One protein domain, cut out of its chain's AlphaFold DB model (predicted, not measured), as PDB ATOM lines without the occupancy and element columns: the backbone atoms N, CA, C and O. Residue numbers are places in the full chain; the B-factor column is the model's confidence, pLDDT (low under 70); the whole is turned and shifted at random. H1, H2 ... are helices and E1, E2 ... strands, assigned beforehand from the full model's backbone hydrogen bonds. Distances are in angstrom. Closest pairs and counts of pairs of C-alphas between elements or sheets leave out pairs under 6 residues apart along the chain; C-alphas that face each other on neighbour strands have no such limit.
ATOM      1  N   ASP A  14      28.028   7.177  -3.663       82.38
ATOM      2  CA  ASP A  14      29.168   6.779  -2.855       82.38
ATOM      3  C   ASP A  14      29.076   5.350  -2.277       82.38
ATOM      4  O   ASP A  14      29.940   4.517  -2.542       82.38
ATOM      5  N   THR A  15      27.985   5.015  -1.576       87.62
ATOM      6  CA  THR A  15      27.799   3.679  -0.971       87.62
ATOM      7  C   THR A  15      27.632   2.570  -2.011       87.62
ATOM      8  O   THR A  15      27.904   1.397  -1.738       87.62
ATOM      9  N   ILE A  16      27.174   2.907  -3.219       91.50
ATOM     10  CA  ILE A  16      27.114   1.968  -4.345       91.50
ATOM     11  C   ILE A  16      28.524   1.684  -4.866       91.50
ATOM     12  O   ILE A  16      28.882   0.515  -5.028       91.50
ATOM     13  N   LEU A  17      29.324   2.730  -5.099       93.94
ATOM     14  CA  LEU A  17      30.696   2.576  -5.580       93.94
ATOM     15  C   LEU A  17      31.550   1.806  -4.570       93.94
ATOM     16  O   LEU A  17      32.290   0.916  -4.980       93.94
ATOM     17  N   ASP A  18      31.415   2.081  -3.272       95.75
ATOM     18  CA  ASP A  18      32.178   1.371  -2.239       95.75
ATOM     19  C   ASP A  18      31.867  -0.126  -2.208       95.75
ATOM     20  O   ASP A  18      32.788  -0.940  -2.274       95.75
ATOM     21  N   ARG A  19      30.582  -0.509  -2.192       96.19
ATOM     22  CA  ARG A  19      30.188  -1.930  -2.211       96.19
ATOM     23  C   ARG A  19      30.672  -2.641  -3.469       96.19
ATOM     24  O   ARG A  19      31.116  -3.786  -3.402       96.19
ATOM     25  N   GLN A  20      30.596  -1.971  -4.620       96.88
ATOM     26  CA  GLN A  20      31.101  -2.528  -5.870       96.88
ATOM     27  C   GLN A  20      32.625  -2.695  -5.830       96.88
ATOM     28  O   GLN A  20      33.134  -3.728  -6.264       96.88
ATOM     29  N   TRP A  21      33.352  -1.705  -5.305       97.69
ATOM     30  CA  TRP A  21      34.804  -1.770  -5.166       97.69
ATOM     31  C   TRP A  21      35.214  -2.933  -4.257       97.69
ATOM     32  O   TRP A  21      36.079  -3.727  -4.625       97.69
ATOM     33  N   GLU A  22      34.556  -3.071  -3.104       98.31
ATOM     34  CA  GLU A  22      34.825  -4.135  -2.137       98.31
ATOM     35  C   GLU A  22      34.559  -5.521  -2.734       98.31
ATOM     36  O   GLU A  22      35.442  -6.373  -2.703       98.31
ATOM     37  N   SER A  23      33.406  -5.738  -3.376       98.06
ATOM     38  CA  SER A  23      33.099  -7.009  -4.055       98.06
ATOM     39  C   SER A  23      34.173  -7.386  -5.083       98.06
ATOM     40  O   SER A  23      34.671  -8.514  -5.071       98.06
ATOM     41  N   LEU A  24      34.606  -6.438  -5.920       97.62
ATOM     42  CA  LEU A  24      35.665  -6.669  -6.906       97.62
ATOM     43  C   LEU A  24      37.010  -7.018  -6.249       97.62
ATOM     44  O   LEU A  24      37.717  -7.901  -6.741       97.62
ATOM     45  N   MET A  25      37.351  -6.362  -5.136       98.19
ATOM     46  CA  MET A  25      38.547  -6.661  -4.346       98.19
ATOM     47  C   MET A  25      38.493  -8.085  -3.781       98.19
ATOM     48  O   MET A  25      39.451  -8.847  -3.948       98.19
ATOM     49  N   LEU A  26      37.388  -8.464  -3.134       98.31
ATOM     50  CA  LEU A  26      37.236  -9.790  -2.528       98.31
ATOM     51  C   LEU A  26      37.324 -10.891  -3.589       98.31
ATOM     52  O   LEU A  26      37.969 -11.919  -3.371       98.31
ATOM     53  N   GLU A  27      36.785 -10.650  -4.779       97.56
ATOM     54  CA  GLU A  27      36.892 -11.548  -5.936       97.56
ATOM     55  C   GLU A  27      38.267 -11.506  -6.630       97.56
ATOM     56  O   GLU A  27      38.545 -12.327  -7.504       97.56
ATOM     57  N   GLY A  28      39.142 -10.564  -6.264       95.75
ATOM     58  CA  GLY A  28      40.466 -10.404  -6.864       95.75
ATOM     59  C   GLY A  28      40.431  -9.941  -8.324       95.75
ATOM     60  O   GLY A  28      41.356 -10.244  -9.080       95.75
ATOM     61  N   LYS A  29      39.369  -9.240  -8.738       95.38
ATOM     62  CA  LYS A  29      39.142  -8.810 -10.125       95.38
ATOM     63  C   LYS A  29      39.758  -7.447 -10.420       95.38
ATOM     64  O   LYS A  29      39.865  -6.587  -9.551       95.38
ATOM     65  N   SER A  30      40.101  -7.244 -11.690       95.81
ATOM     66  CA  SER A  30      40.497  -5.945 -12.231       95.81
ATOM     67  C   SER A  30      39.354  -5.336 -13.036       95.81
ATOM     68  O   SER A  30      38.766  -6.005 -13.892       95.81
ATOM     69  N   PHE A  31      39.009  -4.080 -12.757       96.12
ATOM     70  CA  PHE A  31      37.837  -3.429 -13.340       96.12
ATOM     71  C   PHE A  31      37.979  -1.908 -13.357       96.12
ATOM     72  O   PHE A  31      38.456  -1.302 -12.401       96.12
ATOM     73  N   ALA A  32      37.526  -1.281 -14.439       94.69
ATOM     74  CA  ALA A  32      37.532   0.165 -14.578       94.69
ATOM     75  C   ALA A  32      36.176   0.649 -15.105       94.69
ATOM     76  O   ALA A  32      35.740   0.218 -16.171       94.69
ATOM     77  N   LEU A  33      35.529   1.553 -14.373       93.44
ATOM     78  CA  LEU A  33      34.275   2.203 -14.745       93.44
ATOM     79  C   LEU A  33      34.419   3.702 -14.520       93.44
ATOM     80  O   LEU A  33      34.718   4.131 -13.409       93.44
ATOM     81  N   VAL A  34      34.199   4.491 -15.566       90.06
ATOM     82  CA  VAL A  34      34.293   5.949 -15.507       90.06
ATOM     83  C   VAL A  34      33.017   6.541 -16.079       90.06
ATOM     84  O   VAL A  34      32.691   6.332 -17.242       90.06
ATOM     85  N   ASN A  35      32.270   7.270 -15.252       87.75
ATOM     86  CA  ASN A  35      31.021   7.940 -15.619       87.75
ATOM     87  C   ASN A  35      29.963   7.009 -16.244       87.75
ATOM     88  O   ASN A  35      29.120   7.447 -17.028       87.75
ATOM     89  N   GLY A  36      29.975   5.731 -15.854       86.06
ATOM     90  CA  GLY A  36      29.094   4.687 -16.382       86.06
ATOM     91  C   GLY A  36      29.646   3.931 -17.595       86.06
ATOM     92  O   GLY A  36      29.016   2.976 -18.037       86.06
ATOM     93  N   GLU A  37      30.820   4.303 -18.106       90.19
ATOM     94  CA  GLU A  37      31.483   3.610 -19.211       90.19
ATOM     95  C   GLU A  37      32.567   2.670 -18.688       90.19
ATOM     96  O   GLU A  37      33.473   3.074 -17.956       90.19
ATOM     97  N   GLN A  38      32.473   1.391 -19.054       91.81
ATOM     98  CA  GLN A  38      33.490   0.413 -18.693       91.81
ATOM     99  C   GLN A  38      34.724   0.605 -19.578       91.81
ATOM    100  O   GLN A  38      34.650   0.526 -20.805       91.81
ATOM    101  N   LEU A  39      35.871   0.816 -18.945       88.12
ATOM    102  CA  LEU A  39      37.158   0.915 -19.618       88.12
ATOM    103  C   LEU A  39      37.869  -0.439 -19.605       88.12
ATOM    104  O   LEU A  39      37.597  -1.315 -18.778       88.12
ATOM    105  N   ARG A  40      38.826  -0.610 -20.519       81.94
ATOM    106  CA  ARG A  40      39.743  -1.752 -20.455       81.94
ATOM    107  C   ARG A  40      40.586  -1.637 -19.191       81.94
ATOM    108  O   ARG A  40      41.223  -0.610 -18.966       81.94
ATOM    109  N   SER A  41      40.583  -2.691 -18.390       74.88
ATOM    110  CA  SER A  41      41.402  -2.777 -17.193       74.88
ATOM    111  C   SER A  41      42.846  -3.172 -17.528       74.88
ATOM    112  O   SER A  41      43.142  -3.668 -18.621       74.88
ATOM    113  N   GLY A  42      43.770  -2.863 -16.616       68.00
ATOM    114  CA  GLY A  42      45.197  -3.104 -16.815       68.00
ATOM    115  C   GLY A  42      45.548  -4.594 -16.809       68.00
ATOM    116  O   GLY A  42      44.942  -5.382 -16.095       68.00
ATOM    117  N   GLY A  43      46.563  -4.973 -17.593       79.88
ATOM    118  CA  GLY A  43      47.182  -6.309 -17.564       79.88
ATOM    119  C   GLY A  43      48.582  -6.316 -16.941       79.88
ATOM    120  O   GLY A  43      49.317  -7.290 -17.073       79.88
ATOM    121  N   THR A  44      48.992  -5.203 -16.330       91.44
ATOM    122  CA  THR A  44      50.326  -5.058 -15.743       91.44
ATOM    123  C   THR A  44      50.352  -5.698 -14.356       91.44
ATOM    124  O   THR A  44      49.536  -5.306 -13.527       91.44
ATOM    125  N   PRO A  45      51.298  -6.600 -14.048       94.25
ATOM    126  CA  PRO A  45      51.380  -7.207 -12.721       94.25
ATOM    127  C   PRO A  45      51.504  -6.164 -11.608       94.25
ATOM    128  O   PRO A  45      52.321  -5.239 -11.713       94.25
ATOM    129  N   TYR A  46      50.722  -6.324 -10.539       92.44
ATOM    130  CA  TYR A  46      50.661  -5.371  -9.426       92.44
ATOM    131  C   TYR A  46      52.026  -5.045  -8.795       92.44
ATOM    132  O   TYR A  46      52.251  -3.915  -8.354       92.44
ATOM    133  N   GLN A  47      52.979  -5.983  -8.820       94.19
ATOM    134  CA  GLN A  47      54.319  -5.798  -8.255       94.19
ATOM    135  C   GLN A  47      55.064  -4.612  -8.882       94.19
ATOM    136  O   GLN A  47      55.879  -3.982  -8.209       94.19
ATOM    137  N   ARG A  48      54.763  -4.255 -10.142       89.69
ATOM    138  CA  ARG A  48      55.385  -3.103 -10.819       89.69
ATOM    139  C   ARG A  48      55.037  -1.759 -10.188       89.69
ATOM    140  O   ARG A  48      55.758  -0.790 -10.405       89.69
ATOM    141  N   TYR A  49      53.936  -1.684  -9.448       89.88
ATOM    142  CA  TYR A  49      53.507  -0.451  -8.794       89.88
ATOM    143  C   TYR A  49      54.035  -0.328  -7.371       89.88
ATOM    144  O   TYR A  49      53.822   0.706  -6.742       89.88
ATOM    145  N   GLU A  50      54.755  -1.346  -6.889       92.81
ATOM    146  CA  GLU A  50      55.503  -1.336  -5.637       92.81
ATOM    147  C   GLU A  50      54.698  -0.759  -4.455       92.81
ATOM    148  O   GLU A  50      55.198   0.091  -3.718       92.81
ATOM    149  N   GLY A  51      53.427  -1.139  -4.311       93.94
ATOM    150  CA  GLY A  51      52.568  -0.700  -3.207       93.94
ATOM    151  C   GLY A  51      51.975   0.710  -3.303       93.94
ATOM    152  O   GLY A  51      51.309   1.140  -2.363       93.94
ATOM    153  N   LYS A  52      52.190   1.450  -4.397       95.62
ATOM    154  CA  LYS A  52      51.582   2.777  -4.614       95.62
ATOM    155  C   LYS A  52      50.079   2.633  -4.863       95.62
ATOM    156  O   LYS A  52      49.693   2.082  -5.894       95.62
ATOM    157  N   VAL A  53      49.244   3.157  -3.962       95.69
ATOM    158  CA  VAL A  53      47.790   2.898  -3.974       95.69
ATOM    159  C   VAL A  53      47.126   3.369  -5.270       95.69
ATOM    160  O   VAL A  53      46.512   2.562  -5.961       95.69
ATOM    161  N   GLY A  54      47.302   4.637  -5.656       90.44
ATOM    162  CA  GLY A  54      46.672   5.175  -6.873       90.44
ATOM    163  C   GLY A  54      47.097   4.429  -8.143       90.44
ATOM    164  O   GLY A  54      46.270   4.104  -8.995       90.44
ATOM    165  N   ASN A  55      48.376   4.051  -8.238       92.12
ATOM    166  CA  ASN A  55      48.897   3.326  -9.398       92.12
ATOM    167  C   ASN A  55      48.431   1.864  -9.458       92.12
ATOM    168  O   ASN A  55      48.352   1.300 -10.550       92.12
ATOM    169  N   ALA A  56      48.111   1.251  -8.315       94.69
ATOM    170  CA  ALA A  56      47.618  -0.123  -8.265       94.69
ATOM    171  C   ALA A  56      46.313  -0.304  -9.058       94.69
ATOM    172  O   ALA A  56      46.060  -1.399  -9.559       94.69
ATOM    173  N   SER A  57      45.547   0.771  -9.275       94.06
ATOM    174  CA  SER A  57      44.355   0.777 -10.137       94.06
ATOM    175  C   SER A  57      44.623   0.407 -11.599       94.06
ATOM    176  O   SER A  57      43.719  -0.054 -12.293       94.06
ATOM    177  N   PHE A  58      45.870   0.524 -12.061       92.12
ATOM    178  CA  PHE A  58      46.295   0.148 -13.412       92.12
ATOM    179  C   PHE A  58      46.912  -1.260 -13.480       92.12
ATOM    180  O   PHE A  58      47.578  -1.600 -14.465       92.12
ATOM    181  N   SER A  59      46.760  -2.067 -12.428       94.44
ATOM    182  CA  SER A  59      47.283  -3.434 -12.370       94.44
ATOM    183  C   SER A  59      46.301  -4.500 -12.855       94.44
ATOM    184  O   SER A  59      45.116  -4.246 -13.082       94.44
ATOM    185  N   ASP A  60      46.808  -5.723 -12.969       94.81
ATOM    186  CA  ASP A  60      46.060  -6.959 -13.194       94.81
ATOM    187  C   ASP A  60      45.064  -7.296 -12.072       94.81
ATOM    188  O   ASP A  60      44.198  -8.149 -12.265       94.81
ATOM    189  N   ARG A  61      45.131  -6.587 -10.938       96.12
ATOM    190  CA  ARG A  61      44.122  -6.573  -9.865       96.12
ATOM    191  C   ARG A  61      43.763  -5.152  -9.424       96.12
ATOM    192  O   ARG A  61      43.555  -4.884  -8.238       96.12
ATOM    193  N   GLY A  62      43.763  -4.235 -10.387       96.44
ATOM    194  CA  GLY A  62      43.452  -2.828 -10.196       96.44
ATOM    195  C   GLY A  62      41.969  -2.535 -10.357       96.44
ATOM    196  O   GLY A  62      41.313  -3.042 -11.264       96.44
ATOM    197  N   ILE A  63      41.434  -1.693  -9.483       97.19
ATOM    198  CA  ILE A  63      40.034  -1.287  -9.506       97.19
ATOM    199  C   ILE A  63      39.977   0.233  -9.565       97.19
ATOM    200  O   ILE A  63      40.577   0.916  -8.732       97.19
ATOM    201  N   ARG A  64      39.230   0.763 -10.535       95.38
ATOM    202  CA  ARG A  64      38.905   2.187 -10.640       95.38
ATOM    203  C   ARG A  64      37.417   2.364 -10.894       95.38
ATOM    204  O   ARG A  64      36.923   1.966 -11.942       95.38
ATOM    205  N   LEU A  65      36.719   2.995  -9.963       94.94
ATOM    206  CA  LEU A  65      35.311   3.343 -10.092       94.94
ATOM    207  C   LEU A  65      35.168   4.853  -9.938       94.94
ATOM    208  O   LEU A  65      35.556   5.420  -8.922       94.94
ATOM    209  N   GLU A  66      34.638   5.517 -10.951       91.62
ATOM    210  CA  GLU A  66      34.505   6.967 -10.984       91.62
ATOM    211  C   GLU A  66      33.102   7.346 -11.458       91.62
ATOM    212  O   GLU A  66      32.646   6.902 -12.514       91.62
ATOM    213  N   ASP A  67      32.431   8.193 -10.683       90.19
ATOM    214  CA  ASP A  67      31.181   8.840 -11.058       90.19
ATOM    215  C   ASP A  67      31.287  10.335 -10.754       90.19
ATOM    216  O   ASP A  67      31.004  10.789  -9.645       90.19
ATOM    217  N   LEU A  68      31.720  11.095 -11.758       85.31
ATOM    218  CA  LEU A  68      31.801  12.551 -11.747       85.31
ATOM    219  C   LEU A  68      30.623  13.148 -12.523       85.31
ATOM    220  O   LEU A  68      30.810  13.942 -13.443       85.31
ATOM    221  N   ARG A  69      29.394  12.702 -12.237       81.44
ATOM    222  CA  ARG A  69      28.170  13.202 -12.896       81.44
ATOM    223  C   ARG A  69      27.295  14.066 -11.999       81.44
ATOM    224  O   ARG A  69      26.230  14.498 -12.443       81.44
ATOM    225  N   GLU A  70      27.739  14.367 -10.785       81.00
ATOM    226  CA  GLU A  70      27.037  15.295  -9.905       81.00
ATOM    227  C   GLU A  70      27.038  16.684 -10.539       81.00
ATOM    228  O   GLU A  70      28.086  17.269 -10.793       81.00
ATOM    229  N   THR A  71      25.857  17.215 -10.821       67.62
ATOM    230  CA  THR A  71      25.692  18.579 -11.322       67.62
ATOM    231  C   THR A  71      25.115  19.429 -10.208       67.62
ATOM    232  O   THR A  71      24.183  19.010  -9.524       67.62
ATOM    233  N   SER A  72      25.625  20.646 -10.044       60.91
ATOM    234  CA  SER A  72      24.931  21.671  -9.275       60.91
ATOM    235  C   SER A  72      24.614  22.870 -10.173       60.91
ATOM    236  O   SER A  72      25.254  23.092 -11.198       60.91
ATOM    237  N   PHE A  73      23.544  23.586  -9.826       59.59
ATOM    238  CA  PHE A  73      23.060  24.824 -10.451       59.59
ATOM    239  C   PHE A  73      22.895  24.813 -11.992       59.59
ATOM    240  O   PHE A  73      23.762  25.246 -12.748       59.59
ATOM    241  N   ALA A  74      21.720  24.360 -12.453       63.16
ATOM    242  CA  ALA A  74      21.214  24.515 -13.828       63.16
ATOM    243  C   ALA A  74      22.136  24.017 -14.969       63.16
ATOM    244  O   ALA A  74      22.006  24.465 -16.105       63.16
ATOM    245  N   GLY A  75      23.059  23.090 -14.685       60.34
ATOM    246  CA  GLY A  75      24.001  22.554 -15.679       60.34
ATOM    247  C   GLY A  75      25.151  23.500 -16.041       60.34
ATOM    248  O   GLY A  75      25.875  23.226 -16.994       60.34
ATOM    249  N   LEU A  76      25.324  24.596 -15.293       61.75
ATOM    250  CA  LEU A  76      26.377  25.593 -15.520       61.75
ATOM    251  C   LEU A  76      27.690  25.262 -14.789       61.75
ATOM    252  O   LEU A  76      28.724  25.835 -15.122       61.75
ATOM    253  N   LEU A  77      27.664  24.355 -13.803       64.00
ATOM    254  CA  LEU A  77      28.830  23.977 -12.993       64.00
ATOM    255  C   LEU A  77      29.529  22.736 -13.549       64.00
ATOM    256  O   LEU A  77      28.886  21.833 -14.094       64.00
ATOM    257  N   THR A  78      30.854  22.669 -13.386       65.50
ATOM    258  CA  THR A  78      31.608  21.446 -13.694       65.50
ATOM    259  C   THR A  78      31.142  20.319 -12.789       65.50
ATOM    260  O   THR A  78      30.872  20.533 -11.604       65.50
ATOM    261  N   LYS A  79      31.065  19.111 -13.347       74.19
ATOM    262  CA  LYS A  79      30.530  17.970 -12.621       74.19
ATOM    263  C   LYS A  79      31.464  17.564 -11.474       74.19
ATOM    264  O   LYS A  79      32.663  17.392 -11.689       74.19
ATOM    265  N   GLY A  80      30.908  17.451 -10.272       80.69
ATOM    266  CA  GLY A  80      31.564  16.851  -9.112       80.69
ATOM    267  C   GLY A  80      31.249  15.360  -9.018       80.69
ATOM    268  O   GLY A  80      30.601  14.793  -9.901       80.69
ATOM    269  N   GLY A  81      31.670  14.731  -7.927       88.69
ATOM    270  CA  GLY A  81      31.290  13.360  -7.612       88.69
ATOM    271  C   GLY A  81      32.347  12.610  -6.818       88.69
ATOM    272  O   GLY A  81      32.989  13.186  -5.930       88.69
ATOM    273  N   TRP A  82      32.499  11.327  -7.134       91.06
ATOM    274  CA  TRP A  82      33.355  10.394  -6.409       91.06
ATOM    275  C   TRP A  82      34.274   9.622  -7.347       91.06
ATOM    276  O   TRP A  82      33.884   9.227  -8.447       91.06
ATOM    277  N   ARG A  83      35.496   9.367  -6.883       91.81
ATOM    278  CA  ARG A  83      36.449   8.456  -7.521       91.81
ATOM    279  C   ARG A  83      37.049   7.548  -6.458       91.81
ATOM    280  O   ARG A  83      37.608   8.029  -5.479       91.81
ATOM    281  N   LEU A  84      36.939   6.246  -6.672       95.44
ATOM    282  CA  LEU A  84      37.576   5.200  -5.887       95.44
ATOM    283  C   LEU A  84      38.602   4.509  -6.768       95.44
ATOM    284  O   LEU A  84      38.273   4.021  -7.850       95.44
ATOM    285  N   GLU A  85      39.845   4.444  -6.319       95.06
ATOM    286  CA  GLU A  85      40.884   3.762  -7.077       95.06
ATOM    287  C   GLU A  85      41.905   3.083  -6.187       95.06
ATOM    288  O   GLU A  85      42.263   3.589  -5.127       95.06
ATOM    289  N   GLY A  86      42.382   1.928  -6.626       96.69
ATOM    290  CA  GLY A  86      43.302   1.128  -5.846       96.69
ATOM    291  C   GLY A  86      43.442  -0.274  -6.405       96.69
ATOM    292  O   GLY A  86      43.136  -0.521  -7.568       96.69
ATOM    293  N   GLY A  87      43.896  -1.210  -5.589       97.38
ATOM    294  CA  GLY A  87      44.055  -2.596  -6.008       97.38
ATOM    295  C   GLY A  87      44.977  -3.377  -5.090       97.38
ATOM    296  O   GLY A  87      45.313  -2.921  -3.992       97.38
ATOM    297  N   LEU A  88      45.382  -4.556  -5.560       98.12
ATOM    298  CA  LEU A  88      46.335  -5.398  -4.845       98.12
ATOM    299  C   LEU A  88      47.687  -4.682  -4.760       98.12
ATOM    300  O   LEU A  88      48.231  -4.240  -5.770       98.12
ATOM    301  N   LEU A  89      48.242  -4.587  -3.556       98.25
ATOM    302  CA  LEU A  89      49.559  -4.004  -3.304       98.25
ATOM    303  C   LEU A  89      50.607  -5.095  -3.096       98.25
ATOM    304  O   LEU A  89      51.703  -5.018  -3.648       98.25
ATOM    305  N   TYR A  90      50.261  -6.104  -2.294       98.31
ATOM    306  CA  TYR A  90      51.137  -7.210  -1.917       98.31
ATOM    307  C   TYR A  90      50.333  -8.490  -1.733       98.31
ATOM    308  O   TYR A  90      49.217  -8.452  -1.228       98.31
ATOM    309  N   ALA A  91      50.934  -9.627  -2.072       97.69
ATOM    310  CA  ALA A  91      50.407 -10.942  -1.742       97.69
ATOM    311  C   ALA A  91      51.536 -11.838  -1.225       97.69
ATOM    312  O   ALA A  91      52.632 -11.839  -1.789       97.69
ATOM    313  N   ALA A  92      51.269 -12.605  -0.172       97.50
ATOM    314  CA  ALA A  92      52.222 -13.533   0.420       97.50
ATOM    315  C   ALA A  92      51.551 -14.890   0.701       97.50
ATOM    316  O   ALA A  92      50.463 -14.922   1.281       97.50
ATOM    317  N   PRO A  93      52.164 -16.019   0.304       97.25
ATOM    318  CA  PRO A  93      51.606 -17.337   0.579       97.25
ATOM    319  C   PRO A  93      51.714 -17.676   2.071       97.25
ATOM    320  O   PRO A  93      52.749 -17.433   2.697       97.25
ATOM    321  N   ARG A  94      50.671 -18.296   2.635       95.81
ATOM    322  CA  ARG A  94      50.733 -18.902   3.980       95.81
ATOM    323  C   ARG A  94      51.296 -20.321   3.902       95.81
ATOM    324  O   ARG A  94      51.189 -20.985   2.873       95.81
ATOM    325  N   LYS A  95      51.839 -20.833   5.016       91.56
ATOM    326  CA  LYS A  95      52.346 -22.223   5.085       91.56
ATOM    327  C   LYS A  95      51.267 -23.272   4.836       91.56
ATOM    328  O   LYS A  95      51.535 -24.276   4.191       91.56
ATOM    329  N   ASN A  96      50.059 -23.029   5.341       85.31
ATOM    330  CA  ASN A  96      48.956 -23.993   5.312       85.31
ATOM    331  C   ASN A  96      48.126 -23.904   4.018       85.31
ATOM    332  O   ASN A  96      46.995 -24.377   3.977       85.31
ATOM    333  N   GLY A  97      48.672 -23.273   2.974       89.50
ATOM    334  CA  GLY A  97      47.928 -22.911   1.774       89.50
ATOM    335  C   GLY A  97      47.169 -21.589   1.925       89.50
ATOM    336  O   GLY A  97      47.033 -21.031   3.014       89.50
ATOM    337  N   GLY A  98      46.705 -21.062   0.793       95.12
ATOM    338  CA  GLY A  98      46.078 -19.746   0.713       95.12
ATOM    339  C   GLY A  98      47.080 -18.590   0.699       95.12
ATOM    340  O   GLY A  98      48.302 -18.773   0.722       95.12
ATOM    341  N   ILE A  99      46.543 -17.377   0.608       97.62
ATOM    342  CA  ILE A  99      47.302 -16.153   0.346       97.62
ATOM    343  C   ILE A  99      46.817 -15.056   1.293       97.62
ATOM    344  O   ILE A  99      45.616 -14.843   1.438       97.62
ATOM    345  N   VAL A 100      47.755 -14.355   1.928       98.12
ATOM    346  CA  VAL A 100      47.495 -13.078   2.599       98.12
ATOM    347  C   VAL A 100      47.712 -11.968   1.584       98.12
ATOM    348  O   VAL A 100      48.780 -11.884   0.979       98.12
ATOM    349  N   GLU A 101      46.707 -11.127   1.391       98.38
ATOM    350  CA  GLU A 101      46.720 -10.043   0.412       98.38
ATOM    351  C   GLU A 101      46.578  -8.702   1.140       98.38
ATOM    352  O   GLU A 101      45.784  -8.573   2.066       98.38
ATOM    353  N   LEU A 102      47.344  -7.695   0.729       98.75
ATOM    354  CA  LEU A 102      47.146  -6.308   1.137       98.75
ATOM    355  C   LEU A 102      46.606  -5.537  -0.059       98.75
ATOM    356  O   LEU A 102      47.295  -5.413  -1.074       98.75
ATOM    357  N   TYR A 103      45.406  -4.992   0.082       98.69
ATOM    358  CA  TYR A 103      44.816  -4.053  -0.860       98.69
ATOM    359  C   TYR A 103      44.879  -2.634  -0.305       98.69
ATOM    360  O   TYR A 103      44.818  -2.418   0.906       98.69
ATOM    361  N   GLY A 104      44.983  -1.661  -1.205       98.44
ATOM    362  CA  GLY A 104      44.814  -0.249  -0.885       98.44
ATOM    363  C   GLY A 104      43.745   0.358  -1.772       98.44
ATOM    364  O   GLY A 104      43.693   0.043  -2.961       98.44
ATOM    365  N   LYS A 105      42.930   1.241  -1.203       98.19
ATOM    366  CA  LYS A 105      41.924   2.061  -1.876       98.19
ATOM    367  C   LYS A 105      42.204   3.517  -1.536       98.19
ATOM    368  O   LYS A 105      42.449   3.851  -0.385       98.19
ATOM    369  N   SER A 106      42.163   4.382  -2.530       95.75
ATOM    370  CA  SER A 106      42.084   5.823  -2.345       95.75
ATOM    371  C   SER A 106      40.694   6.280  -2.753       95.75
ATOM    372  O   SER A 106      40.145   5.811  -3.755       95.75
ATOM    373  N   ARG A 107      40.114   7.165  -1.951       94.19
ATOM    374  CA  ARG A 107      38.743   7.636  -2.105       94.19
ATOM    375  C   ARG A 107      38.721   9.146  -2.188       94.19
ATOM    376  O   ARG A 107      39.198   9.820  -1.289       94.19
ATOM    377  N   TRP A 108      38.205   9.661  -3.294       90.44
ATOM    378  CA  TRP A 108      38.287  11.068  -3.649       90.44
ATOM    379  C   TRP A 108      36.881  11.633  -3.776       90.44
ATOM    380  O   TRP A 108      36.073  11.141  -4.568       90.44
ATOM    381  N   ARG A 109      36.618  12.705  -3.032       89.69
ATOM    382  CA  ARG A 109      35.420  13.530  -3.165       89.69
ATOM    383  C   ARG A 109      35.773  14.788  -3.943       89.69
ATOM    384  O   ARG A 109      36.553  15.596  -3.448       89.69
ATOM    385  N   VAL A 110      35.196  14.971  -5.129       84.44
ATOM    386  CA  VAL A 110      35.379  16.180  -5.948       84.44
ATOM    387  C   VAL A 110      34.121  17.035  -5.863       84.44
ATOM    388  O   VAL A 110      33.079  16.653  -6.386       84.44
ATOM    389  N   GLU A 111      34.209  18.197  -5.220       82.38
ATOM    390  CA  GLU A 111      33.081  19.133  -5.157       82.38
ATOM    391  C   GLU A 111      32.822  19.803  -6.522       82.38
ATOM    392  O   GLU A 111      33.784  20.166  -7.209       82.38
ATOM    393  N   PRO A 112      31.551  20.021  -6.918       78.62
ATOM    394  CA  PRO A 112      31.215  20.840  -8.083       78.62
ATOM    395  C   PRO A 112      31.778  22.269  -7.975       78.62
ATOM    396  O   PRO A 112      31.820  22.845  -6.886       78.62
ATOM    397  N   GLN A 113      32.174  22.883  -9.097       72.38
ATOM    398  CA  GLN A 113      32.784  24.224  -9.108       72.38
ATOM    399  C   GLN A 113      32.178  25.168 -10.156       72.38
ATOM    400  O   GLN A 113      31.761  24.753 -11.236       72.38
ATOM    401  N   LEU A 114      32.156  26.463  -9.808       63.97
ATOM    402  CA  LEU A 114      31.609  27.578 -10.601       63.97
ATOM    403  C   LEU A 114      32.482  28.026 -11.771       63.97
ATOM    404  O   LEU A 114      31.950  28.557 -12.741       63.97
ATOM    405  N   ARG A 129      42.671  20.865  -6.193       68.88
ATOM    406  CA  ARG A 129      42.879  21.272  -4.784       68.88
ATOM    407  C   ARG A 129      41.625  21.188  -3.910       68.88
ATOM    408  O   ARG A 129      41.725  21.198  -2.692       68.88
ATOM    409  N   SER A 130      40.447  21.171  -4.525       65.94
ATOM    410  CA  SER A 130      39.171  20.991  -3.836       65.94
ATOM    411  C   SER A 130      38.867  19.550  -3.456       65.94
ATOM    412  O   SER A 130      37.929  19.331  -2.692       65.94
ATOM    413  N   ALA A 131      39.590  18.574  -4.004       76.31
ATOM    414  CA  ALA A 131      39.327  17.192  -3.685       76.31
ATOM    415  C   ALA A 131      39.796  16.880  -2.272       76.31
ATOM    416  O   ALA A 131      40.918  17.200  -1.881       76.31
ATOM    417  N   ARG A 132      38.925  16.211  -1.525       84.12
ATOM    418  CA  ARG A 132      39.312  15.535  -0.292       84.12
ATOM    419  C   ARG A 132      39.617  14.099  -0.659       84.12
ATOM    420  O   ARG A 132      38.772  13.457  -1.285       84.12
ATOM    421  N   HIS A 133      40.797  13.618  -0.299       88.12
ATOM    422  CA  HIS A 133      41.157  12.226  -0.501       88.12
ATOM    423  C   HIS A 133      41.340  11.536   0.848       88.12
ATOM    424  O   HIS A 133      41.883  12.121   1.769       88.12
ATOM    425  N   SER A 134      40.878  10.303   0.975       93.88
ATOM    426  CA  SER A 134      41.200   9.415   2.090       93.88
ATOM    427  C   SER A 134      41.778   8.120   1.541       93.88
ATOM    428  O   SER A 134      41.668   7.828   0.343       93.88
ATOM    429  N   TYR A 135      42.405   7.340   2.415       97.06
ATOM    430  CA  TYR A 135      42.948   6.040   2.052       97.06
ATOM    431  C   TYR A 135      42.400   4.966   2.971       97.06
ATOM    432  O   TYR A 135      42.253   5.167   4.170       97.06
ATOM    433  N   GLU A 136      42.148   3.800   2.401       98.31
ATOM    434  CA  GLU A 136      41.767   2.608   3.133       98.31
ATOM    435  C   GLU A 136      42.709   1.472   2.750       98.31
ATOM    436  O   GLU A 136      43.057   1.294   1.580       98.31
ATOM    437  N   PHE A 137      43.136   0.706   3.744       98.62
ATOM    438  CA  PHE A 137      43.984  -0.464   3.572       98.62
ATOM    439  C   PHE A 137      43.243  -1.678   4.101       98.62
ATOM    440  O   PHE A 137      42.674  -1.629   5.189       98.62
ATOM    441  N   PHE A 138      43.279  -2.766   3.344       98.69
ATOM    442  CA  PHE A 138      42.561  -3.991   3.664       98.69
ATOM    443  C   PHE A 138      43.555  -5.142   3.689       98.69
ATOM    444  O   PHE A 138      44.235  -5.398   2.692       98.69
ATOM    445  N   LEU A 139      43.626  -5.847   4.814       98.75
ATOM    446  CA  LEU A 139      44.318  -7.126   4.889       98.75
ATOM    447  C   LEU A 139      43.301  -8.239   4.666       98.75
ATOM    448  O   LEU A 139      42.318  -8.343   5.398       98.75
ATOM    449  N   LEU A 140      43.546  -9.066   3.661       98.50
ATOM    450  CA  LEU A 140      42.649 -10.128   3.243       98.50
ATOM    451  C   LEU A 140      43.319 -11.487   3.385       98.50
ATOM    452  O   LEU A 140      44.538 -11.623   3.251       98.50
ATOM    453  N   TYR A 141      42.491 -12.507   3.567       98.00
ATOM    454  CA  TYR A 141      42.879 -13.898   3.393       98.00
ATOM    455  C   TYR A 141      42.078 -14.530   2.263       98.00
ATOM    456  O   TYR A 141      40.848 -14.531   2.281       98.00
ATOM    457  N   ARG A 142      42.789 -15.107   1.294       97.56
ATOM    458  CA  ARG A 142      42.219 -15.908   0.214       97.56
ATOM    459  C   ARG A 142      42.547 -17.387   0.443       97.56
ATOM    460  O   ARG A 142      43.729 -17.743   0.395       97.56
ATOM    461  N   PRO A 143      41.549 -18.256   0.683       95.88
ATOM    462  CA  PRO A 143      41.769 -19.698   0.787       95.88
ATOM    463  C   PRO A 143      42.340 -20.281  -0.512       95.88
ATOM    464  O   PRO A 143      42.075 -19.765  -1.593       95.88
ATOM    465  N   ALA A 144      43.092 -21.383  -0.427       93.12
ATOM    466  CA  ALA A 144      43.731 -22.005  -1.596       93.12
ATOM    467  C   ALA A 144      42.733 -22.410  -2.699       93.12
ATOM    468  O   ALA A 144      43.022 -22.263  -3.883       93.12
ATOM    469  N   GLU A 145      41.560 -22.895  -2.296       89.06
ATOM    470  CA  GLU A 145      40.490 -23.347  -3.193       89.06
ATOM    471  C   GLU A 145      39.341 -22.323  -3.289       89.06
ATOM    472  O   GLU A 145      38.306 -22.583  -3.899       89.06
ATOM    473  N   GLY A 146      39.511 -21.141  -2.682       83.88
ATOM    474  CA  GLY A 146      38.490 -20.100  -2.601       83.88
ATOM    475  C   GLY A 146      38.631 -19.052  -3.702       83.88
ATOM    476  O   GLY A 146      39.682 -18.429  -3.856       83.88
ATOM    477  N   ALA A 147      37.542 -18.792  -4.431       87.94
ATOM    478  CA  ALA A 147      37.488 -17.690  -5.396       87.94
ATOM    479  C   ALA A 147      37.370 -16.311  -4.717       87.94
ATOM    480  O   ALA A 147      37.785 -15.306  -5.289       87.94
ATOM    481  N   VAL A 148      36.833 -16.264  -3.496       96.12
ATOM    482  CA  VAL A 148      36.547 -15.035  -2.746       96.12
ATOM    483  C   VAL A 148      37.410 -14.997  -1.487       96.12
ATOM    484  O   VAL A 148      37.593 -16.018  -0.823       96.12
ATOM    485  N   ALA A 149      37.979 -13.834  -1.195       97.62
ATOM    486  CA  ALA A 149      38.754 -13.582   0.010       97.62
ATOM    487  C   ALA A 149      37.880 -13.004   1.133       97.62
ATOM    488  O   ALA A 149      36.829 -12.429   0.870       97.62
ATOM    489  N   ASN A 150      38.352 -13.115   2.373       97.06
ATOM    490  CA  ASN A 150      37.738 -12.510   3.554       97.06
ATOM    491  C   ASN A 150      38.580 -11.324   4.028       97.06
ATOM    492  O   ASN A 150      39.812 -11.413   4.044       97.06
ATOM    493  N   ILE A 151      37.931 -10.236   4.447       98.06
ATOM    494  CA  ILE A 151      38.606  -9.110   5.104       98.06
ATOM    495  C   ILE A 151      38.948  -9.541   6.528       98.06
ATOM    496  O   ILE A 151      38.062  -9.861   7.313       98.06
ATOM    497  N   LEU A 152      40.236  -9.541   6.860       97.94
ATOM    498  CA  LEU A 152      40.707  -9.801   8.219       97.94
ATOM    499  C   LEU A 152      40.718  -8.527   9.057       97.94
ATOM    500  O   LEU A 152      40.439  -8.551  10.251       97.94
ATOM    501  N   THR A 153      41.106  -7.413   8.440       98.12
ATOM    502  CA  THR A 153      41.163  -6.105   9.088       98.12
ATOM    503  C   THR A 153      41.209  -5.000   8.037       98.12
ATOM    504  O   THR A 153      41.650  -5.214   6.901       98.12
ATOM    505  N   GLN A 154      40.732  -3.826   8.428       98.38
ATOM    506  CA  GLN A 154      40.665  -2.631   7.607       98.38
ATOM    507  C   GLN A 154      41.159  -1.443   8.424       98.38
ATOM    508  O   GLN A 154      40.798  -1.282   9.592       98.38
ATOM    509  N   TRP A 155      41.944  -0.587   7.783       98.38
ATOM    510  CA  TRP A 155      42.410   0.671   8.349       98.38
ATOM    511  C   TRP A 155      42.013   1.815   7.439       98.38
ATOM    512  O   TRP A 155      42.073   1.684   6.219       98.38
ATOM    513  N   THR A 156      41.645   2.943   8.037       97.44
ATOM    514  CA  THR A 156      41.330   4.178   7.317       97.44
ATOM    515  C   THR A 156      42.322   5.251   7.733       97.44
ATOM    516  O   THR A 156      42.494   5.495   8.924       97.44
ATOM    517  N   VAL A 157      42.960   5.889   6.755       96.31
ATOM    518  CA  VAL A 157      43.706   7.134   6.935       96.31
ATOM    519  C   VAL A 157      42.781   8.267   6.490       96.31
ATOM    520  O   VAL A 157      42.435   8.338   5.300       96.31
ATOM    521  N   PRO A 158      42.301   9.095   7.430       93.94
ATOM    522  CA  PRO A 158      41.304  10.108   7.141       93.94
ATOM    523  C   PRO A 158      41.917  11.262   6.328       93.94
ATOM    524  O   PRO A 158      43.139  11.427   6.299       93.94
ATOM    525  N   PRO A 159      41.091  12.061   5.633       90.44
ATOM    526  CA  PRO A 159      41.580  13.094   4.721       90.44
ATOM    527  C   PRO A 159      42.394  14.199   5.402       90.44
ATOM    528  O   PRO A 159      43.245  14.807   4.766       90.44
ATOM    529  N   GLU A 160      42.154  14.479   6.679       90.44
ATOM    530  CA  GLU A 160      42.925  15.449   7.465       90.44
ATOM    531  C   GLU A 160      44.383  15.032   7.709       90.44
ATOM    532  O   GLU A 160      45.227  15.898   7.940       90.44
ATOM    533  N   ASP A 161      44.681  13.734   7.618       90.31
ATOM    534  CA  ASP A 161      46.017  13.182   7.845       90.31
ATOM    535  C   ASP A 161      46.837  13.055   6.555       90.31
ATOM    536  O   ASP A 161      48.010  12.675   6.615       90.31
ATOM    537  N   VAL A 162      46.252  13.380   5.394       87.12
ATOM    538  CA  VAL A 162      46.928  13.303   4.096       87.12
ATOM    539  C   VAL A 162      46.849  14.653   3.374       87.12
ATOM    540  O   VAL A 162      45.759  15.112   3.024       87.12
ATOM    541  N   PRO A 163      47.988  15.335   3.152       87.31
ATOM    542  CA  PRO A 163      47.999  16.570   2.378       87.31
ATOM    543  C   PRO A 163      47.477  16.353   0.952       87.31
ATOM    544  O   PRO A 163      47.748  15.332   0.336       87.31
ATOM    545  N   TYR A 164      46.756  17.334   0.397       81.06
ATOM    546  CA  TYR A 164      45.987  17.182  -0.855       81.06
ATOM    547  C   TYR A 164      46.792  16.711  -2.088       81.06
ATOM    548  O   TYR A 164      46.206  16.173  -3.030       81.06
ATOM    549  N   ASP A 165      48.102  16.947  -2.118       81.94
ATOM    550  CA  ASP A 165      49.032  16.575  -3.186       81.94
ATOM    551  C   ASP A 165      49.917  15.369  -2.841       81.94
ATOM    552  O   ASP A 165      50.807  15.030  -3.623       81.94
ATOM    553  N   HIS A 166      49.658  14.714  -1.711       89.38
ATOM    554  CA  HIS A 166      50.399  13.549  -1.258       89.38
ATOM    555  C   HIS A 166      49.706  12.240  -1.640       89.38
ATOM    556  O   HIS A 166      48.489  12.164  -1.834       89.38
ATOM    557  N   TYR A 167      50.508  11.185  -1.750       91.75
ATOM    558  CA  TYR A 167      50.068   9.843  -2.091       91.75
ATOM    559  C   TYR A 167      50.621   8.832  -1.098       91.75
ATOM    560  O   TYR A 167      51.782   8.884  -0.700       91.75
ATOM    561  N   LEU A 168      49.808   7.834  -0.747       95.75
ATOM    562  CA  LEU A 168      50.255   6.768   0.142       95.75
ATOM    563  C   LEU A 168      50.756   5.532  -0.609       95.75
ATOM    564  O   LEU A 168      50.214   5.093  -1.634       95.75
ATOM    565  N   ARG A 169      51.777   4.922  -0.016       97.12
ATOM    566  CA  ARG A 169      52.276   3.585  -0.323       97.12
ATOM    567  C   ARG A 169      51.911   2.645   0.821       97.12
ATOM    568  O   ARG A 169      52.273   2.923   1.959       97.12
ATOM    569  N   GLY A 170      51.267   1.523   0.519       97.94
ATOM    570  CA  GLY A 170      51.088   0.423   1.473       97.94
ATOM    571  C   GLY A 170      52.189  -0.621   1.320       97.94
ATOM    572  O   GLY A 170      52.677  -0.830   0.213       97.94
ATOM    573  N   GLN A 171      52.577  -1.281   2.406       97.94
ATOM    574  CA  GLN A 171      53.524  -2.395   2.424       97.94
ATOM    575  C   GLN A 171      53.033  -3.502   3.352       97.94
ATOM    576  O   GLN A 171      52.453  -3.228   4.402       97.94
ATOM    577  N   LEU A 172      53.303  -4.751   2.967       98.31
ATOM    578  CA  LEU A 172      53.039  -5.939   3.771       98.31
ATOM    579  C   LEU A 172      54.347  -6.694   3.997       98.31
ATOM    580  O   LEU A 172      54.986  -7.135   3.041       98.31
ATOM    581  N   ASN A 173      54.704  -6.891   5.262       98.12
ATOM    582  CA  ASN A 173      55.717  -7.852   5.669       98.12
ATOM    583  C   ASN A 173      55.027  -8.982   6.436       98.12
ATOM    584  O   ASN A 173      54.539  -8.771   7.546       98.12
ATOM    585  N   TYR A 174      54.947 -10.160   5.824       98.19
ATOM    586  CA  TYR A 174      54.286 -11.322   6.404       98.19
ATOM    587  C   TYR A 174      55.314 -12.400   6.743       98.19
ATOM    588  O   TYR A 174      56.076 -12.833   5.878       98.19
ATOM    589  N   ASP A 175      55.310 -12.837   8.002       97.69
ATOM    590  CA  ASP A 175      56.140 -13.932   8.483       97.69
ATOM    591  C   ASP A 175      55.315 -15.230   8.545       97.69
ATOM    592  O   ASP A 175      54.511 -15.405   9.466       97.69
ATOM    593  N   PRO A 176      55.528 -16.183   7.619       95.62
ATOM    594  CA  PRO A 176      54.827 -17.465   7.623       95.62
ATOM    595  C   PRO A 176      55.209 -18.363   8.813       95.62
ATOM    596  O   PRO A 176      54.538 -19.358   9.078       95.62
ATOM    597  N   GLY A 177      56.319 -18.085   9.504       95.62
ATOM    598  CA  GLY A 177      56.760 -18.795  10.704       95.62
ATOM    599  C   GLY A 177      55.895 -18.508  11.919       95.62
ATOM    600  O   GLY A 177      55.531 -19.438  12.635       95.62
ATOM    601  N   THR A 178      55.562 -17.237  12.117       96.56
ATOM    602  CA  THR A 178      54.744 -16.770  13.244       96.56
ATOM    603  C   THR A 178      53.296 -16.472  12.859       96.56
ATOM    604  O   THR A 178      52.470 -16.246  13.738       96.56
ATOM    605  N   ASP A 179      52.990 -16.501  11.561       96.75
ATOM    606  CA  ASP A 179      51.705 -16.121  10.974       96.75
ATOM    607  C   ASP A 179      51.284 -14.694  11.361       96.75
ATOM    608  O   ASP A 179      50.123 -14.395  11.648       96.75
ATOM    609  N   ILE A 180      52.275 -13.803  11.383       98.19
ATOM    610  CA  ILE A 180      52.115 -12.392  11.720       98.19
ATOM    611  C   ILE A 180      52.284 -11.557  10.456       98.19
ATOM    612  O   ILE A 180      53.288 -11.667   9.752       98.19
ATOM    613  N   ALA A 181      51.321 -10.674  10.210       98.31
ATOM    614  CA  ALA A 181      51.403  -9.638   9.192       98.31
ATOM    615  C   ALA A 181      51.727  -8.295   9.853       98.31
ATOM    616  O   ALA A 181      51.093  -7.903  10.831       98.31
ATOM    617  N   THR A 182      52.710  -7.586   9.305       98.62
ATOM    618  CA  THR A 182      52.964  -6.176   9.608       98.62
ATOM    619  C   THR A 182      52.588  -5.352   8.388       98.62
ATOM    620  O   THR A 182      53.147  -5.559   7.307       98.62
ATOM    621  N   VAL A 183      51.633  -4.444   8.560       98.50
ATOM    622  CA  VAL A 183      51.169  -3.523   7.524       98.50
ATOM    623  C   VAL A 183      51.692  -2.136   7.843       98.50
ATOM    624  O   VAL A 183      51.545  -1.650   8.962       98.50
ATOM    625  N   THR A 184      52.294  -1.493   6.849       98.38
ATOM    626  CA  THR A 184      52.776  -0.116   6.962       98.38
ATOM    627  C   THR A 184      52.189   0.714   5.833       98.38
ATOM    628  O   THR A 184      52.215   0.283   4.680       98.38
ATOM    629  N   ALA A 185      51.688   1.908   6.149       97.88
ATOM    630  CA  ALA A 185      51.392   2.929   5.150       97.88
ATOM    631  C   ALA A 185      52.323   4.121   5.352       97.88
ATOM    632  O   ALA A 185      52.468   4.632   6.467       97.88
ATOM    633  N   THR A 186      52.946   4.549   4.262       97.56
ATOM    634  CA  THR A 186      53.925   5.632   4.256       97.56
ATOM    635  C   THR A 186      53.547   6.636   3.187       97.56
ATOM    636  O   THR A 186      53.261   6.266   2.045       97.56
ATOM    637  N   ASP A 187      53.574   7.898   3.570       95.25
ATOM    638  CA  ASP A 187      53.463   9.034   2.676       95.25
ATOM    639  C   ASP A 187      54.666   9.079   1.722       95.25
ATOM    640  O   ASP A 187      55.823   8.857   2.102       95.25
ATOM    641  N   MET A 188      54.399   9.245   0.432       93.75
ATOM    642  CA  MET A 188      55.429   9.136  -0.590       93.75
ATOM    643  C   MET A 188      56.280  10.394  -0.722       93.75
ATOM    644  O   MET A 188      57.421  10.287  -1.191       93.75
ATOM    645  N   GLU A 189      55.763  11.539  -0.318       92.31
ATOM    646  CA  GLU A 189      56.364  12.848  -0.492       92.31
ATOM    647  C   GLU A 189      57.284  13.153   0.691       92.31
ATOM    648  O   GLU A 189      58.472  13.420   0.485       92.31
ATOM    649  N   ASP A 190      56.788  13.018   1.922       93.56
ATOM    650  CA  ASP A 190      57.545  13.336   3.141       93.56
ATOM    651  C   ASP A 190      58.197  12.108   3.812       93.56
ATOM    652  O   ASP A 190      59.020  12.255   4.720       93.56
ATOM    653  N   LYS A 191      57.886  10.893   3.330       94.62
ATOM    654  CA  LYS A 191      58.353   9.600   3.875       94.62
ATOM    655  C   LYS A 191      57.884   9.314   5.302       94.62
ATOM    656  O   LYS A 191      58.428   8.414   5.950       94.62
ATOM    657  N   LYS A 192      56.877  10.029   5.795       95.75
ATOM    658  CA  LYS A 192      56.283   9.809   7.108       95.75
ATOM    659  C   LYS A 192      55.435   8.544   7.091       95.75
ATOM    660  O   LYS A 192      54.590   8.326   6.226       95.75
ATOM    661  N   THR A 193      55.635   7.702   8.094       96.69
ATOM    662  CA  THR A 193      54.749   6.569   8.344       96.69
ATOM    663  C   THR A 193      53.473   7.058   9.019       96.69
ATOM    664  O   THR A 193      53.532   7.661  10.091       96.69
ATOM    665  N   VAL A 194      52.327   6.792   8.392       96.31
ATOM    666  CA  VAL A 194      50.995   7.183   8.891       96.31
ATOM    667  C   VAL A 194      50.229   6.009   9.500       96.31
ATOM    668  O   VAL A 194      49.325   6.211  10.301       96.31
ATOM    669  N   LEU A 195      50.625   4.777   9.173       97.12
ATOM    670  CA  LEU A 195      50.062   3.548   9.728       97.12
ATOM    671  C   LEU A 195      51.185   2.536   9.950       97.12
ATOM    672  O   LEU A 195      52.010   2.321   9.060       97.12
ATOM    673  N   THR A 196      51.214   1.884  11.109       98.06
ATOM    674  CA  THR A 196      51.997   0.662  11.331       98.06
ATOM    675  C   THR A 196      51.243  -0.237  12.278       98.06
ATOM    676  O   THR A 196      51.069   0.096  13.445       98.06
ATOM    677  N   GLU A 197      50.827  -1.386  11.770       98.31
ATOM    678  CA  GLU A 197      49.983  -2.317  12.500       98.31
ATOM    679  C   GLU A 197      50.521  -3.732  12.371       98.31
ATOM    680  O   GLU A 197      50.984  -4.153  11.308       98.31
ATOM    681  N   ARG A 198      50.476  -4.471  13.480       98.12
ATOM    682  CA  ARG A 198      50.969  -5.846  13.575       98.12
ATOM    683  C   ARG A 198      49.830  -6.743  14.027       98.12
ATOM    684  O   ARG A 198      49.354  -6.615  15.151       98.12
ATOM    685  N   VAL A 199      49.435  -7.687  13.179       97.56
ATOM    686  CA  VAL A 199      48.269  -8.544  13.415       97.56
ATOM    687  C   VAL A 199      48.605 -10.025  13.265       97.56
ATOM    688  O   VAL A 199      49.421 -10.415  12.429       97.56
ATOM    689  N   GLY A 200      47.978 -10.859  14.097       97.81
ATOM    690  CA  GLY A 200      48.070 -12.318  14.004       97.81
ATOM    691  C   GLY A 200      47.026 -12.859  13.032       97.81
ATOM    692  O   GLY A 200      45.837 -12.845  13.342       97.81
ATOM    693  N   VAL A 201      47.467 -13.349  11.874       97.12
ATOM    694  CA  VAL A 201      46.595 -13.755  10.762       97.12
ATOM    695  C   VAL A 201      45.727 -14.959  11.140       97.12
ATOM    696  O   VAL A 201      44.519 -14.914  10.930       97.12
ATOM    697  N   ALA A 202      46.295 -15.997  11.763       95.25
ATOM    698  CA  ALA A 202      45.549 -17.183  12.193       95.25
ATOM    699  C   ALA A 202      44.403 -16.824  13.131       95.25
ATOM    700  O   ALA A 202      43.308 -17.356  12.984       95.25
ATOM    701  N   LYS A 203      44.664 -15.922  14.084       95.38
ATOM    702  CA  LYS A 203      43.651 -15.483  15.039       95.38
ATOM    703  C   LYS A 203      42.477 -14.830  14.312       95.38
ATOM    704  O   LYS A 203      41.348 -15.248  14.517       95.38
ATOM    705  N   LEU A 204      42.759 -13.879  13.422       95.50
ATOM    706  CA  LEU A 204      41.716 -13.175  12.675       95.50
ATOM    707  C   LEU A 204      40.910 -14.111  11.770       95.50
ATOM    708  O   LEU A 204      39.699 -13.970  11.692       95.50
ATOM    709  N   ILE A 205      41.552 -15.093  11.128       94.25
ATOM    710  CA  ILE A 205      40.838 -16.083  10.307       94.25
ATOM    711  C   ILE A 205      39.856 -16.891  11.165       94.25
ATOM    712  O   ILE A 205      38.693 -17.008  10.794       94.25
ATOM    713  N   MET A 206      40.298 -17.388  12.327       92.44
ATOM    714  CA  MET A 206      39.419 -18.117  13.252       92.44
ATOM    715  C   MET A 206      38.254 -17.247  13.736       92.44
ATOM    716  O   MET A 206      37.137 -17.738  13.859       92.44
ATOM    717  N   ASP A 207      38.492 -15.957  13.976       91.69
ATOM    718  CA  ASP A 207      37.449 -15.022  14.402       91.69
ATOM    719  C   ASP A 207      36.421 -14.745  13.281       91.69
ATOM    720  O   ASP A 207      35.262 -14.488  13.583       91.69
ATOM    721  N   THR A 208      36.807 -14.832  12.001       86.75
ATOM    722  CA  THR A 208      35.892 -14.637  10.852       86.75
ATOM    723  C   THR A 208      35.064 -15.867  10.470       86.75
ATOM    724  O   THR A 208      34.116 -15.742   9.698       86.75
ATOM    725  N   GLU A 209      35.426 -17.056  10.959       82.25
ATOM    726  CA  GLU A 209      34.731 -18.319  10.654       82.25
ATOM    727  C   GLU A 209      33.636 -18.678  11.678       82.25
ATOM    728  O   GLU A 209      32.871 -19.616  11.438       82.25
ATOM    729  N   ASN A 210      33.551 -17.944  12.794       66.19
ATOM    730  CA  ASN A 210      32.553 -18.128  13.858       66.19
ATOM    731  C   ASN A 210      31.406 -17.118  13.753       66.19
ATOM    732  O   ASN A 210      30.262 -17.516  14.075       66.19
TER     733      ASN A 210
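AT A GLANCE: This is residues 14 to 114 and 129 to 210 of the 210 residues of an uncharacterized protein of Nitrospira sp. SG-bin2 (UniProt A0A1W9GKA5). A twisted sheet of seven strands curls round helix H1 on one face, while the small sheet E8 to E10 packs on the other face as a sandwich that is only partly face to face. The short helices H2 and H3 lie over E4 on the face away from H1, and H4 crosses edge strand E7. The printed part has 183 residues, with four named helices and ten named strands in the order H1 E1 E2 H2 H3 E3 E4 E5 E6 E7 E8 E9 E10 H4; the class is mixed. The large sheet, E2 E1 E3 E4 E5 E6 E7, is mixed and the small one antiparallel. The whole is compact, with a radius of gyration of the C-alphas of 17.0 A, yet elongated, spanning 60 by 35 by 33 A.

HOW THE PARTS SIT: The large sheet runs E2, residues 37 to 39; E1, 31 to 34; E3, 62 to 70; E4, 80 to 93; E5, 99 to 110; E6, 132 to 142; and E7, 150 to 157, which bends by 53 degrees at residue 153. E1 and E3 are parallel, with N 33 and O 64 2.8 A apart, within hydrogen-bond range. The other neighbours in this sheet are antiparallel, with backbone pairs within hydrogen-bond range: N 39 and O 32 of E2 and E1 at 2.8 A, N 65 and O 84 of E3 and E4 at 2.8 A, N 106 and O 85 of E5 and E4 at 2.7 A, N 136 and O 105 of E6 and E5 at 2.8 A, and N 155 and O 137 of E7 and E6 at 2.9 A. E3 E4 E5 form a meander, each strand the antiparallel neighbour of the one before. E8, residues 168 to 175, E9, 180 to 187, and E10, 193 to 200, form another, with N 171 and O 184 2.8 A apart and N 183 and O 197 2.8 A apart. This sheet and the large one make a sandwich, two sheets face to face, their facing parts 9.7 A centre to centre; the closest C-alphas of E4 and E8, Tyr 90 and Leu 172, are 6.1 A apart. H1, residues 14 to 26, is on the large sheet; its closest C-alphas to E3 are Leu 17 and Leu 65, 6.5 A. H2, residues 46 to 49, and H3, 53 to 56, are on the opposite face from H1, at heights over the sheet of 7.6 A and 6.0 A, and touch only at the corner, only just, with 3 pairs of C-alphas within 8 A. H4, residues 201 to 208, runs across the strands at 71 degrees to E7 on the local plane; with H1 on one face of the large sheet and H4 on the other there are three layers. Every O i to N i+4 pair is within hydrogen-bond range in H1 and H4; H2 and H3 are too short for one.

IN THESE COORDINATES: H1 begins at C-alpha 14, (29.168, 6.779, -2.855), and measures 18.4 A. E4 is 40.8 A long, E5 35.0 A, E6 31.6 A and E3 24.5 A. H4, 10.7 A, ends at C-alpha 208, (35.892, -14.637, 10.852).

THE WHOLE: The C-alphas farthest apart, Ala 74 and Gly 177, are 61.2 A apart. Residues 115 to 128 are not printed, and C-alphas 114 and 129 stand 14.2 A apart across the cut. Of the links printed whole, none is long. Mean pLDDT of the printed part is 91.2; it is under 70 at residues 42, 71 to 78, 114, 129 to 130 and 210.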